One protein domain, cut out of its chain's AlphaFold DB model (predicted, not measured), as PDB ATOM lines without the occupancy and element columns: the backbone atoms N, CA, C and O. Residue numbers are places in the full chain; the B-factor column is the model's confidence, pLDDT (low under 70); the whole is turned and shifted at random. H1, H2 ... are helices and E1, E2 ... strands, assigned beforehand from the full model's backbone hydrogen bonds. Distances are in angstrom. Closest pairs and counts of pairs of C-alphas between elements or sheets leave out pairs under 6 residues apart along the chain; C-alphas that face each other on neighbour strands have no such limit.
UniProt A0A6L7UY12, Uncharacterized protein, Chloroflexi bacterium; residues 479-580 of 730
ATOM      1  N   VAL A 479     196.032 187.188 145.565       47.75
ATOM      2  CA  VAL A 479     194.569 187.069 145.657       47.75
ATOM      3  C   VAL A 479     194.091 185.689 145.192       47.75
ATOM      4  O   VAL A 479     193.241 185.094 145.845       47.75
ATOM      5  N   HIS A 480     194.671 185.144 144.122       53.81
ATOM      6  CA  HIS A 480     194.320 183.830 143.583       53.81
ATOM      7  C   HIS A 480     194.751 182.706 144.535       53.81
ATOM      8  O   HIS A 480     193.980 181.789 144.799       53.81
ATOM      9  N   GLU A 481     195.937 182.819 145.146       56.34
ATOM     10  CA  GLU A 481     196.404 181.868 146.164       56.34
ATOM     11  C   GLU A 481     195.480 181.854 147.395       56.34
ATOM     12  O   GLU A 481     195.115 180.794 147.905       56.34
ATOM     13  N   ASN A 482     195.026 183.025 147.847       65.38
ATOM     14  CA  ASN A 482     194.088 183.119 148.963       65.38
ATOM     15  C   ASN A 482     192.674 182.629 148.598       65.38
ATOM     16  O   ASN A 482     192.036 181.987 149.433       65.38
ATOM     17  N   VAL A 483     192.204 182.836 147.362       63.91
ATOM     18  CA  VAL A 483     190.965 182.226 146.833       63.91
ATOM     19  C   VAL A 483     191.075 180.700 146.802       63.91
ATOM     20  O   VAL A 483     190.171 180.007 147.276       63.91
ATOM     21  N   HIS A 484     192.196 180.159 146.319       60.94
ATOM     22  CA  HIS A 484     192.453 178.718 146.340       60.94
ATOM     23  C   HIS A 484     192.444 178.159 147.761       60.94
ATOM     24  O   HIS A 484     191.765 177.167 148.012       60.94
ATOM     25  N   ARG A 485     193.110 178.825 148.711       72.50
ATOM     26  CA  ARG A 485     193.103 178.420 150.126       72.50
ATOM     27  C   ARG A 485     191.693 178.429 150.720       72.50
ATOM     28  O   ARG A 485     191.331 177.486 151.414       72.50
ATOM     29  N   VAL A 486     190.871 179.441 150.421       73.69
ATOM     30  CA  VAL A 486     189.456 179.465 150.843       73.69
ATOM     31  C   VAL A 486     188.702 178.254 150.287       73.69
ATOM     32  O   VAL A 486     188.042 177.554 151.055       73.69
ATOM     33  N   ASN A 487     188.854 177.950 148.993       65.38
ATOM     34  CA  ASN A 487     188.249 176.763 148.383       65.38
ATOM     35  C   ASN A 487     188.720 175.459 149.036       65.38
ATOM     36  O   ASN A 487     187.900 174.594 149.334       65.38
ATOM     37  N   GLU A 488     190.020 175.310 149.295       71.75
ATOM     38  CA  GLU A 488     190.569 174.131 149.970       71.75
ATOM     39  C   GLU A 488     190.021 173.962 151.388       71.75
ATOM     40  O   GLU A 488     189.740 172.843 151.821       71.75
ATOM     41  N   TYR A 489     189.855 175.056 152.133       85.06
ATOM     42  CA  TYR A 489     189.333 175.002 153.496       85.06
ATOM     43  C   TYR A 489     187.859 174.612 153.523       85.06
ATOM     44  O   TYR A 489     187.456 173.850 154.403       85.06
ATOM     45  N   VAL A 490     187.081 175.091 152.551       75.25
ATOM     46  CA  VAL A 490     185.656 174.771 152.397       75.25
ATOM     47  C   VAL A 490     185.453 173.338 151.920       75.25
ATOM     48  O   VAL A 490     184.594 172.658 152.469       75.25
ATOM     49  N   ARG A 491     186.296 172.830 151.008       69.88
ATOM     50  CA  ARG A 491     186.292 171.412 150.587       69.88
ATOM     51  C   ARG A 491     186.413 170.441 151.752       69.88
ATOM     52  O   ARG A 491     185.807 169.379 151.742       69.88
ATOM     53  N   GLN A 492     187.152 170.820 152.787       79.50
ATOM     54  CA  GLN A 492     187.322 169.994 153.982       79.50
ATOM     55  C   GLN A 492     186.093 169.979 154.906       79.50
ATOM     56  O   GLN A 492     186.063 169.200 155.858       79.50
ATOM     57  N   VAL A 493     185.094 170.829 154.658       77.50
ATOM     58  CA  VAL A 493     183.780 170.754 155.305       77.50
ATOM     59  C   VAL A 493     182.912 169.798 154.502       77.50
ATOM     60  O   VAL A 493     182.924 169.837 153.274       77.50
ATOM     61  N   LYS A 494     182.157 168.931 155.175       78.94
ATOM     62  CA  LYS A 494     181.303 167.953 154.507       78.94
ATOM     63  C   LYS A 494     179.825 168.276 154.679       78.94
ATOM     64  O   LYS A 494     179.416 168.827 155.695       78.94
ATOM     65  N   SER A 495     179.043 167.935 153.663       75.31
ATOM     66  CA  SER A 495     177.589 168.043 153.679       75.31
ATOM     67  C   SER A 495     176.972 167.027 152.725       75.31
ATOM     68  O   SER A 495     177.442 166.827 151.601       75.31
ATOM     69  N   ALA A 496     175.908 166.372 153.183       74.62
ATOM     70  CA  ALA A 496     175.069 165.522 152.344       74.62
ATOM     71  C   ALA A 496     174.150 166.346 151.428       74.62
ATOM     72  O   ALA A 496     173.848 165.930 150.313       74.62
ATOM     73  N   ASP A 497     173.772 167.539 151.881       75.31
ATOM     74  CA  ASP A 497     172.586 168.243 151.390       75.31
ATOM     75  C   ASP A 497     172.917 169.450 150.515       75.31
ATOM     76  O   ASP A 497     172.147 169.814 149.625       75.31
ATOM     77  N   PHE A 498     174.065 170.083 150.758       75.62
ATOM     78  CA  PHE A 498     174.392 171.386 150.188       75.62
ATOM     79  C   PHE A 498     175.867 171.482 149.797       75.62
ATOM     80  O   PHE A 498     176.734 170.930 150.471       75.62
ATOM     81  N   SER A 499     176.166 172.208 148.727       70.69
ATOM     82  CA  SER A 499     177.505 172.718 148.416       70.69
ATOM     83  C   SER A 499     177.565 174.224 148.677       70.69
ATOM     84  O   SER A 499     176.534 174.875 148.855       70.69
ATOM     85  N   ILE A 500     178.772 174.790 148.729       68.88
ATOM     86  CA  ILE A 500     178.960 176.236 148.870       68.88
ATOM     87  C   ILE A 500     179.472 176.780 147.550       68.88
ATOM     88  O   ILE A 500     180.487 176.338 147.027       68.88
ATOM     89  N   TRP A 501     178.778 177.777 147.038       69.06
ATOM     90  CA  TRP A 501     179.176 178.520 145.864       69.06
ATOM     91  C   TRP A 501     179.701 179.887 146.287       69.06
ATOM     92  O   TRP A 501     179.108 180.535 147.148       69.06
ATOM     93  N   PHE A 502     180.798 180.329 145.681       65.31
ATOM     94  CA  PHE A 502     181.368 181.652 145.900       65.31
ATOM     95  C   PHE A 502     181.209 182.515 144.649       65.31
ATOM     96  O   PHE A 502     181.432 182.071 143.521       65.31
ATOM     97  N   GLY A 503     180.806 183.759 144.868       57.34
ATOM     98  CA  GLY A 503     180.530 184.731 143.823       57.34
ATOM     99  C   GLY A 503     181.619 185.778 143.698       57.34
ATOM    100  O   GLY A 503     182.816 185.482 143.755       57.34
ATOM    101  N   GLU A 504     181.188 187.015 143.483       61.62
ATOM    102  CA  GLU A 504     182.084 188.159 143.415       61.62
ATOM    103  C   GLU A 504     182.786 188.382 144.758       61.62
ATOM    104  O   GLU A 504     182.278 188.041 145.830       61.62
ATOM    105  N   HIS A 505     183.985 188.952 144.715       66.81
ATOM    106  CA  HIS A 505     184.670 189.396 145.921       66.81
ATOM    107  C   HIS A 505     185.218 190.804 145.734       66.81
ATOM    108  O   HIS A 505     185.468 191.251 144.616       66.81
ATOM    109  N   SER A 506     185.381 191.514 146.844       63.31
ATOM    110  CA  SER A 506     185.935 192.862 146.884       63.31
ATOM    111  C   SER A 506     186.988 192.982 147.979       63.31
ATOM    112  O   SER A 506     186.877 192.386 149.054       63.31
ATOM    113  N   GLY A 507     188.029 193.764 147.692       64.00
ATOM    114  CA  GLY A 507     189.217 193.867 148.537       64.00
ATOM    115  C   GLY A 507     190.176 192.689 148.351       64.00
ATOM    116  O   GLY A 507     190.047 191.892 147.427       64.00
ATOM    117  N   ALA A 508     191.171 192.594 149.225       67.25
ATOM    118  CA  ALA A 508     192.149 191.514 149.212       67.25
ATOM    119  C   ALA A 508     192.726 191.310 150.611       67.25
ATOM    120  O   ALA A 508     192.805 192.246 151.412       67.25
ATOM    121  N   LEU A 509     193.175 190.088 150.885       69.38
ATOM    122  CA  LEU A 509     193.937 189.771 152.085       69.38
ATOM    123  C   LEU A 509     195.422 189.675 151.726       69.38
ATOM    124  O   LEU A 509     195.777 189.002 150.760       69.38
ATOM    125  N   LYS A 510     196.281 190.367 152.487       65.12
ATOM    126  CA  LYS A 510     197.741 190.309 152.299       65.12
ATOM    127  C   LYS A 510     198.328 188.989 152.800       65.12
ATOM    128  O   LYS A 510     199.206 188.432 152.154       65.12
ATOM    129  N   ASP A 511     197.816 188.501 153.925       79.25
ATOM    130  CA  ASP A 511     198.235 187.250 154.557       79.25
ATOM    131  C   ASP A 511     197.294 186.092 154.196       79.25
ATOM    132  O   ASP A 511     196.263 186.286 153.552       79.25
ATOM    133  N   ALA A 512     197.643 184.872 154.612       79.69
ATOM    134  CA  ALA A 512     196.804 183.697 154.397       79.69
ATOM    135  C   ALA A 512     195.462 183.801 155.156       79.69
ATOM    136  O   ALA A 512     195.453 184.201 156.326       79.69
ATOM    137  N   PRO A 513     194.328 183.399 154.549       86.94
ATOM    138  CA  PRO A 513     193.039 183.397 155.224       86.94
ATOM    139  C   PRO A 513     193.056 182.430 156.423       86.94
ATOM    140  O   PRO A 513     193.565 181.313 156.308       86.94
ATOM    141  N   PRO A 514     192.490 182.796 157.586       90.12
ATOM    142  CA  PRO A 514     192.456 181.897 158.736       90.12
ATOM    143  C   PRO A 514     191.524 180.701 158.488       90.12
ATOM    144  O   PRO A 514     190.299 180.838 158.499       90.12
ATOM    145  N   LYS A 515     192.097 179.503 158.319       90.12
ATOM    146  CA  LYS A 515     191.362 178.259 158.020       90.12
ATOM    147  C   LYS A 515     190.151 178.013 158.922       90.12
ATOM    148  O   LYS A 515     189.062 177.739 158.425       90.12
ATOM    149  N   GLN A 516     190.328 178.135 160.239       91.31
ATOM    150  CA  GLN A 516     189.251 177.883 161.204       91.31
ATOM    151  C   GLN A 516     188.070 178.843 161.024       91.31
ATOM    152  O   GLN A 516     186.924 178.421 161.142       91.31
ATOM    153  N   VAL A 517     188.330 180.110 160.688       90.69
ATOM    154  CA  VAL A 517     187.280 181.119 160.477       90.69
ATOM    155  C   VAL A 517     186.463 180.784 159.232       90.69
ATOM    156  O   VAL A 517     185.233 180.793 159.285       90.69
ATOM    157  N   VAL A 518     187.138 180.413 158.138       88.81
ATOM    158  CA  VAL A 518     186.494 180.000 156.881       88.81
ATOM    159  C   VAL A 518     185.630 178.753 157.090       88.81
ATOM    160  O   VAL A 518     184.474 178.724 156.676       88.81
ATOM    161  N   GLN A 519     186.147 177.743 157.795       91.12
ATOM    162  CA  GLN A 519     185.417 176.499 158.057       91.12
ATOM    163  C   GLN A 519     184.230 176.691 159.005       91.12
ATOM    164  O   GLN A 519     183.172 176.099 158.797       91.12
ATOM    165  N   GLN A 520     184.364 177.521 160.041       91.12
ATOM    166  CA  GLN A 520     183.244 177.847 160.930       91.12
ATOM    167  C   GLN A 520     182.137 178.595 160.189       91.12
ATOM    168  O   GLN A 520     180.961 178.325 160.417       91.12
ATOM    169  N   TRP A 521     182.505 179.523 159.303       94.31
ATOM    170  CA  TRP A 521     181.545 180.203 158.441       94.31
ATOM    171  C   TRP A 521     180.832 179.211 157.508       94.31
ATOM    172  O   TRP A 521     179.605 179.189 157.485       94.31
ATOM    173  N   ALA A 522     181.572 178.316 156.847       87.25
ATOM    174  CA  ALA A 522     181.005 177.314 155.946       87.25
ATOM    175  C   ALA A 522     180.000 176.389 156.656       87.25
ATOM    176  O   ALA A 522     178.892 176.186 156.168       87.25
ATOM    177  N   ASN A 523     180.341 175.897 157.851       91.12
ATOM    178  CA  ASN A 523     179.427 175.075 158.650       91.12
ATOM    179  C   ASN A 523     178.132 175.818 159.013       91.12
ATOM    180  O   ASN A 523     177.058 175.231 158.939       91.12
ATOM    181  N   ARG A 524     178.208 177.110 159.370       91.06
ATOM    182  CA  ARG A 524     177.009 177.919 159.659       91.06
ATOM    183  C   ARG A 524     176.139 178.127 158.422       91.06
ATOM    184  O   ARG A 524     174.920 178.030 158.531       91.06
ATOM    185  N   ALA A 525     176.756 178.376 157.269       85.56
ATOM    186  CA  ALA A 525     176.044 178.547 156.008       85.56
ATOM    187  C   ALA A 525     175.260 177.277 155.627       85.56
ATOM    188  O   ALA A 525     174.093 177.365 155.252       85.56
ATOM    189  N   LEU A 526     175.866 176.096 155.791       83.75
ATOM    190  CA  LEU A 526     175.269 174.809 155.409       83.75
ATOM    191  C   LEU A 526     174.092 174.384 156.298       83.75
ATOM    192  O   LEU A 526     173.185 173.717 155.814       83.75
ATOM    193  N   VAL A 527     174.073 174.781 157.573       85.81
ATOM    194  CA  VAL A 527     172.962 174.469 158.497       85.81
ATOM    195  C   VAL A 527     171.874 175.544 158.518       85.81
ATOM    196  O   VAL A 527     170.913 175.437 159.282       85.81
ATOM    197  N   ARG A 528     172.016 176.604 157.710       82.88
ATOM    198  CA  ARG A 528     171.061 177.718 157.676       82.88
ATOM    199  C   ARG A 528     169.710 177.321 157.086       82.88
ATOM    200  O   ARG A 528     168.692 177.879 157.493       82.88
ATOM    201  N   TYR A 529     169.702 176.377 156.151       79.38
ATOM    202  CA  TYR A 529     168.499 175.918 155.468       79.38
ATOM    203  C   TYR A 529     168.289 174.427 155.692       79.38
ATOM    204  O   TYR A 529     169.243 173.663 155.832       79.38
ATOM    205  N   ARG A 530     167.023 174.008 155.707       79.75
ATOM    206  CA  ARG A 530     166.672 172.591 155.606       79.75
ATOM    207  C   ARG A 530     166.619 172.201 154.140       79.75
ATOM    208  O   ARG A 530     166.117 172.970 153.319       79.75
ATOM    209  N   TRP A 531     167.116 171.013 153.823       79.06
ATOM    210  CA  TRP A 531     167.145 170.505 152.452       79.06
ATOM    211  C   TRP A 531     165.746 170.479 151.828       79.06
ATOM    212  O   TRP A 531     165.559 170.936 150.703       79.06
ATOM    213  N   GLU A 532     164.734 170.066 152.592       76.75
ATOM    214  CA  GLU A 532     163.350 169.971 152.120       76.75
ATOM    215  C   GLU A 532     162.767 171.342 151.740       76.75
ATOM    216  O   GLU A 532     161.982 171.454 150.799       76.75
ATOM    217  N   ASP A 533     163.157 172.397 152.456       68.38
ATOM    218  CA  ASP A 533     162.694 173.760 152.188       68.38
ATOM    219  C   ASP A 533     163.413 174.361 150.975       68.38
ATOM    220  O   ASP A 533     162.806 175.085 150.187       68.38
ATOM    221  N   ALA A 534     164.677 173.991 150.775       66.50
ATOM    222  CA  ALA A 534     165.462 174.390 149.618       66.50
ATOM    223  C   ALA A 534     164.963 173.734 148.316       66.50
ATOM    224  O   ALA A 534     164.815 174.414 147.303       66.50
ATOM    225  N   VAL A 535     164.621 172.442 148.358       63.44
ATOM    226  CA  VAL A 535     164.005 171.717 147.231       63.44
ATOM    227  C   VAL A 535     162.621 172.279 146.901       63.44
ATOM    228  O   VAL A 535     162.289 172.470 145.732       63.44
ATOM    229  N   ARG A 536     161.816 172.608 147.922       64.50
ATOM    230  CA  ARG A 536     160.525 173.282 147.712       64.50
ATOM    231  C   ARG A 536     160.684 174.624 147.008       64.50
ATOM    232  O   ARG A 536     159.903 174.912 146.104       64.50
ATOM    233  N   LEU A 537     161.679 175.424 147.397       57.97
ATOM    234  CA  LEU A 537     161.949 176.694 146.731       57.97
ATOM    235  C   LEU A 537     162.407 176.476 145.285       57.97
ATOM    236  O   LEU A 537     161.894 177.146 144.397       57.97
ATOM    237  N   TYR A 538     163.279 175.497 145.034       55.66
ATOM    238  CA  TYR A 538     163.703 175.134 143.680       55.66
ATOM    239  C   TYR A 538     162.518 174.790 142.768       55.66
ATOM    240  O   TYR A 538     162.413 175.329 141.671       55.66
ATOM    241  N   HIS A 539     161.569 173.971 143.235       51.91
ATOM    242  CA  HIS A 539     160.367 173.655 142.455       51.91
ATOM    243  C   HIS A 539     159.488 174.880 142.145       51.91
ATOM    244  O   HIS A 539     158.687 174.830 141.216       51.91
ATOM    245  N   GLN A 540     159.614 175.965 142.914       50.12
ATOM    246  CA  GLN A 540     158.848 177.196 142.717       50.12
ATOM    247  C   GLN A 540     159.586 178.232 141.861       50.12
ATOM    248  O   GLN A 540     158.941 178.961 141.112       50.12
ATOM    249  N   THR A 541     160.911 178.336 141.985       48.38
ATOM    250  CA  THR A 541     161.705 179.425 141.389       48.38
ATOM    251  C   THR A 541     162.654 178.972 140.283       48.38
ATOM    252  O   THR A 541     163.134 179.814 139.528       48.38
ATOM    253  N   GLY A 542     162.950 177.673 140.193       44.66
ATOM    254  CA  GLY A 542     163.974 177.114 139.308       44.66
ATOM    255  C   GLY A 542     165.417 177.389 139.751       44.66
ATOM    256  O   GLY A 542     166.341 176.994 139.045       44.66
ATOM    257  N   ASP A 543     165.638 178.039 140.901       52.09
ATOM    258  CA  ASP A 543     166.977 178.358 141.417       52.09
ATOM    259  C   ASP A 543     167.415 177.333 142.473       52.09
ATOM    260  O   ASP A 543     166.710 177.080 143.453       52.09
ATOM    261  N   LEU A 544     168.591 176.735 142.267       55.62
ATOM    262  CA  LEU A 544     169.191 175.752 143.172       55.62
ATOM    263  C   LEU A 544     170.073 176.384 144.248       55.62
ATOM    264  O   LEU A 544     170.566 175.658 145.108       55.62
ATOM    265  N   CYS A 545     170.303 177.699 144.216       64.19
ATOM    266  CA  CYS A 545     171.254 178.368 145.093       64.19
ATOM    267  C   CYS A 545     170.577 179.398 146.006       64.19
ATOM    268  O   CYS A 545     170.018 180.401 145.572       64.19
ATOM    269  N   LEU A 546     170.695 179.183 147.316       69.19
ATOM    270  CA  LEU A 546     170.115 180.023 148.356       69.19
ATOM    271  C   LEU A 546     171.129 181.045 148.887       69.19
ATOM    272  O   LEU A 546     172.299 180.702 149.095       69.19
ATOM    273  N   PRO A 547     170.708 182.291 149.160       76.25
ATOM    274  CA  PRO A 547     171.607 183.329 149.657       76.25
ATOM    275  C   PRO A 547     172.089 183.028 151.086       76.25
ATOM    276  O   PRO A 547     171.309 182.589 151.932       76.25
ATOM    277  N   VAL A 548     173.357 183.319 151.388       81.62
ATOM    278  CA  VAL A 548     173.928 183.274 152.751       81.62
ATOM    279  C   VAL A 548     174.731 184.539 153.042       81.62
ATOM    280  O   VAL A 548     174.980 185.344 152.143       81.62
ATOM    281  N   GLU A 549     175.122 184.758 154.301       85.12
ATOM    282  CA  GLU A 549     175.979 185.894 154.624       85.12
ATOM    283  C   GLU A 549     177.343 185.796 153.907       85.12
ATOM    284  O   GLU A 549     177.966 184.733 153.941       85.12
ATOM    285  N   PRO A 550     177.852 186.884 153.291       85.44
ATOM    286  CA  PRO A 550     179.169 186.886 152.656       85.44
ATOM    287  C   PRO A 550     180.286 186.478 153.623       85.44
ATOM    288  O   PRO A 550     180.269 186.849 154.803       85.44
ATOM    289  N   LEU A 551     181.299 185.776 153.119       85.56
ATOM    290  CA  LEU A 551     182.506 185.466 153.877       85.56
ATOM    291  C   LEU A 551     183.360 186.732 153.999       85.56
ATOM    292  O   LEU A 551     183.853 187.271 153.009       85.56
ATOM    293  N   ARG A 552     183.533 187.218 155.231       89.00
ATOM    294  CA  ARG A 552     184.299 188.435 155.534       89.00
ATOM    295  C   ARG A 552     185.582 188.087 156.275       89.00
ATOM    296  O   ARG A 552     185.534 187.542 157.376       89.00
ATOM    297  N   LEU A 553     186.719 188.431 155.680       84.25
ATOM    298  CA  LEU A 553     188.063 188.193 156.202       84.25
ATOM    299  C   LEU A 553     188.833 189.520 156.221       84.25
ATOM    300  O   LEU A 553     189.504 189.891 155.259       84.25
ATOM    301  N   GLY A 554     188.704 190.274 157.315       84.25
ATOM    302  CA  GLY A 554     189.265 191.625 157.406       84.25
ATOM    303  C   GLY A 554     188.638 192.562 156.366       84.25
ATOM    304  O   GLY A 554     187.423 192.742 156.357       84.25
ATOM    305  N   GLY A 555     189.466 193.148 155.494       76.50
ATOM    306  CA  GLY A 555     189.021 194.001 154.380       76.50
ATOM    307  C   GLY A 555     188.599 193.243 153.115       76.50
ATOM    308  O   GLY A 555     188.277 193.885 152.121       76.50
ATOM    309  N   TRP A 556     188.631 191.906 153.129       81.25
ATOM    310  CA  TRP A 556     188.248 191.063 151.998       81.25
ATOM    311  C   TRP A 556     186.849 190.480 152.210       81.25
ATOM    312  O   TRP A 556     186.571 189.878 153.251       81.25
ATOM    313  N   VAL A 557     185.957 190.681 151.243       78.06
ATOM    314  CA  VAL A 557     184.553 190.253 151.300       78.06
ATOM    315  C   VAL A 557     184.254 189.390 150.087       78.06
ATOM    316  O   VAL A 557     184.458 189.846 148.970       78.06
ATOM    317  N   ILE A 558     183.748 188.179 150.305       76.81
ATOM    318  CA  ILE A 558     183.440 187.202 149.256       76.81
ATOM    319  C   ILE A 558     181.954 186.864 149.336       76.81
ATOM    320  O   ILE A 558     181.476 186.397 150.373       76.81
ATOM    321  N   GLU A 559     181.216 187.096 148.259       78.06
ATOM    322  CA  GLU A 559     179.827 186.665 148.157       78.06
ATOM    323  C   GLU A 559     179.729 185.145 148.144       78.06
ATOM    324  O   GLU A 559     180.592 184.455 147.600       78.06
ATOM    325  N   ALA A 560     178.660 184.613 148.729       76.38
ATOM    326  CA  ALA A 560     178.441 183.183 148.741       76.38
ATOM    327  C   ALA A 560     176.962 182.813 148.708       76.38
ATOM    328  O   ALA A 560     176.088 183.563 149.151       76.38
ATOM    329  N   LYS A 561     176.706 181.611 148.201       75.69
ATOM    330  CA  LYS A 561     175.406 180.947 148.188       75.69
ATOM    331  C   LYS A 561     175.588 179.498 148.626       75.69
ATOM    332  O   LYS A 561     176.669 178.937 148.464       75.69
ATOM    333  N   VAL A 562     174.542 178.880 149.154       75.88
ATOM    334  CA  VAL A 562     174.511 177.424 149.342       75.88
ATOM    335  C   VAL A 562     173.647 176.808 148.264       75.88
ATOM    336  O   VAL A 562     172.513 177.236 148.073       75.88
ATOM    337  N   CYS A 563     174.185 175.839 147.538       67.00
ATOM    338  CA  CYS A 563     173.479 175.214 146.431       67.00
ATOM    339  C   CYS A 563     173.022 173.810 146.822       67.00
ATOM    340  O   CYS A 563     173.772 173.046 147.433       67.00
ATOM    341  N   VAL A 564     171.768 173.491 146.511       63.31
ATOM    342  CA  VAL A 564     171.141 172.210 146.842       63.31
ATOM    343  C   VAL A 564     171.815 171.092 146.063       63.31
ATOM    344  O   VAL A 564     172.026 171.197 144.855       63.31
ATOM    345  N   ARG A 565     172.131 169.993 146.749       64.00
ATOM    346  CA  ARG A 565     172.587 168.758 146.112       64.00
ATOM    347  C   ARG A 565     171.368 167.886 145.834       64.00
ATOM    348  O   ARG A 565     170.677 167.464 146.761       64.00
ATOM    349  N   ILE A 566     171.106 167.650 144.552       52.31
ATOM    350  CA  ILE A 566     170.067 166.735 144.079       52.31
ATOM    351  C   ILE A 566     170.777 165.431 143.715       52.31
ATOM    352  O   ILE A 566     171.241 165.260 142.595       52.31
ATOM    353  N   ASP A 567     170.956 164.563 144.704       53.69
ATOM    354  CA  ASP A 567     171.527 163.222 144.548       53.69
ATOM    355  C   ASP A 567     170.616 162.264 145.335       53.69
ATOM    356  O   ASP A 567     170.244 162.589 146.469       53.69
ATOM    357  N   GLU A 568     170.213 161.128 144.754       41.81
ATOM    358  CA  GLU A 568     169.181 160.241 145.337       41.81
ATOM    359  C   GLU A 568     169.611 159.637 146.690       41.81
ATOM    360  O   GLU A 568     168.772 159.378 147.553       41.81
ATOM    361  N   ASP A 569     170.922 159.511 146.924       51.25
ATOM    362  CA  ASP A 569     171.478 158.791 148.075       51.25
ATOM    363  C   ASP A 569     171.854 159.675 149.288       51.25
ATOM    364  O   ASP A 569     172.304 159.137 150.302       51.25
ATOM    365  N   ARG A 570     171.728 161.018 149.208       61.09
ATOM    366  CA  ARG A 570     172.089 162.008 150.268       61.09
ATOM    367  C   ARG A 570     173.321 161.613 151.111       61.09
ATOM    368  O   ARG A 570     173.289 161.586 152.342       61.09
ATOM    369  N   VAL A 571     174.440 161.309 150.448       63.28
ATOM    370  CA  VAL A 571     175.687 160.896 151.117       63.28
ATOM    371  C   VAL A 571     176.541 162.107 151.487       63.28
ATOM    372  O   VAL A 571     176.811 162.977 150.654       63.28
ATOM    373  N   GLU A 572     177.041 162.127 152.724       70.56
ATOM    374  CA  GLU A 572     177.969 163.148 153.207       70.56
ATOM    375  C   GLU A 572     179.273 163.141 152.389       70.56
ATOM    376  O   GLU A 572     180.025 162.163 152.366       70.56
ATOM    377  N   ARG A 573     179.555 164.252 151.698       62.91
ATOM    378  CA  ARG A 573     180.756 164.426 150.869       62.91
ATOM    379  C   ARG A 573     181.328 165.828 151.064       62.91
ATOM    380  O   ARG A 573     180.701 166.682 151.681       62.91
ATOM    381  N   GLU A 574     182.534 166.041 150.561       57.72
ATOM    382  CA  GLU A 574     183.220 167.336 150.577       57.72
ATOM    383  C   GLU A 574     182.374 168.441 149.931       57.72
ATOM    384  O   GLU A 574     181.774 168.251 148.869       57.72
ATOM    385  N   CYS A 575     182.343 169.614 150.560       57.66
ATOM    386  CA  CYS A 575     181.651 170.781 150.035       57.66
ATOM    387  C   CYS A 575     182.501 171.418 148.940       57.66
ATOM    388  O   CYS A 575     183.483 172.111 149.206       57.66
ATOM    389  N   LEU A 576     182.123 171.199 147.683       49.91
ATOM    390  CA  LEU A 576     182.824 171.789 146.554       49.91
ATOM    391  C   LEU A 576     182.569 173.304 146.505       49.91
ATOM    392  O   LEU A 576     181.492 173.733 146.105       49.91
ATOM    393  N   GLY A 577     183.574 174.089 146.898       48.69
ATOM    394  CA  GLY A 577     183.647 175.518 146.608       48.69
ATOM    395  C   GLY A 577     183.828 175.743 145.110       48.69
ATOM    396  O   GLY A 577     184.866 175.361 144.564       48.69
ATOM    397  N   VAL A 578     182.835 176.333 144.445       41.91
ATOM    398  CA  VAL A 578     182.963 176.813 143.058       41.91
ATOM    399  C   VAL A 578     182.919 178.330 143.087       41.91
ATOM    400  O   VAL A 578     181.903 178.905 143.465       41.91
ATOM    401  N   PHE A 579     184.017 178.972 142.696       42.44
ATOM    402  CA  PHE A 579     184.001 180.396 142.388       42.44
ATOM    403  C   PHE A 579     183.485 180.556 140.962       42.44
ATOM    404  O   PHE A 579     184.207 180.258 140.017       42.44
ATOM    405  N   ALA A 580     182.248 181.022 140.807       41.25
ATOM    406  CA  ALA A 580     181.756 181.524 139.524       41.25
ATOM    407  C   ALA A 580     181.343 182.994 139.655       41.25
ATOM    408  O   ALA A 580     180.346 183.445 139.099       41.25
TER     409      ALA A 580
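AT A GLANCE: This is residues 479 to 580 of the 730 residues of an uncharacterized protein of Chloroflexi bacterium (UniProt A0A6L7UY12). A strongly twisted sheet is built on two long antiparallel strands, E1 and E4, with the short E2 and E3 at different places along the other side of E4; H1 packs on one face, H2 and H3 on the opposite face. H3 lies across E4 near one end of the elongated body, and the last stretch, residues 565 to 580, has no named element. The printed part has 102 residues with three named helices and four named strands, in the order H1 E1 H2 H3 E2 E3 E4. The class is mixed, helices and strands; the sheet is branched, its three neighbour pairs antiparallel. It is compact, with a radius of gyration of the C-alphas of 13.6 A, and spans 41 by 25 by 19 A.

HOW THE PARTS SIT: H1, residues 479 to 491, is on the sheet of E1, residues 498 to 506, E2, residues 545 to 547, E3, residues 551 to 553, and E4, residues 556 to 564. Its height over the sheet is 9.9 A, and it runs along E1 at 13 degrees on the local plane. E1 and E4 are antiparallel at 154 degrees, with N 501 and O 561 within hydrogen-bond range at 2.8 A. H2, residues 515 to 526, is on the opposite face from H1, at a height of 5.8 A over the sheet, and lies over none of its strands. With residues 486 to 490 alone, H1 touches H2 at a steep tilt of 57 degrees, the same way; the closest C-alphas, of Val 490 and Gln 519, are 5.9 A apart. H3, residues 531 to 541, is on the same face as H2 and runs across E4 at 81 degrees on the local plane, which only just has enough C-alphas of the sheet, 6. H1 and H3 are apart. E2 and E3 lie on the other side of E4 from E1; N 546 and O 562 are 2.8 A apart, and in the hairpin of E3 and E4, N 551 and O 558 are 2.8 A apart, both within hydrogen-bond range. In H1, H2 and H3 every O i to N i+4 pair is within hydrogen-bond range.

IN THESE COORDINATES: H1 begins at C-alpha 479 (194.569, 187.069, 145.657) and is 18.4 A long. E1 measures 24.6 A, H2 16.7 A and H3 15.2 A from first to last C-alpha. E2 is 6.8 A long and E3 6.6 A. E4, 26.0 A long, ends at C-alpha 564 (171.141, 172.210, 146.842).

THE WHOLE: The two C-alphas farthest apart, of Asp 511 and Gln 540, are 42.3 A apart. The printed part has no cut, and no link is long. Residues 494 to 495 pair with 573 to 574, antiparallel. Mean pLDDT of the printed part is 70.4; 50 residues are under 70, among them 500 to 510, 533 to 546 and 573 to 580.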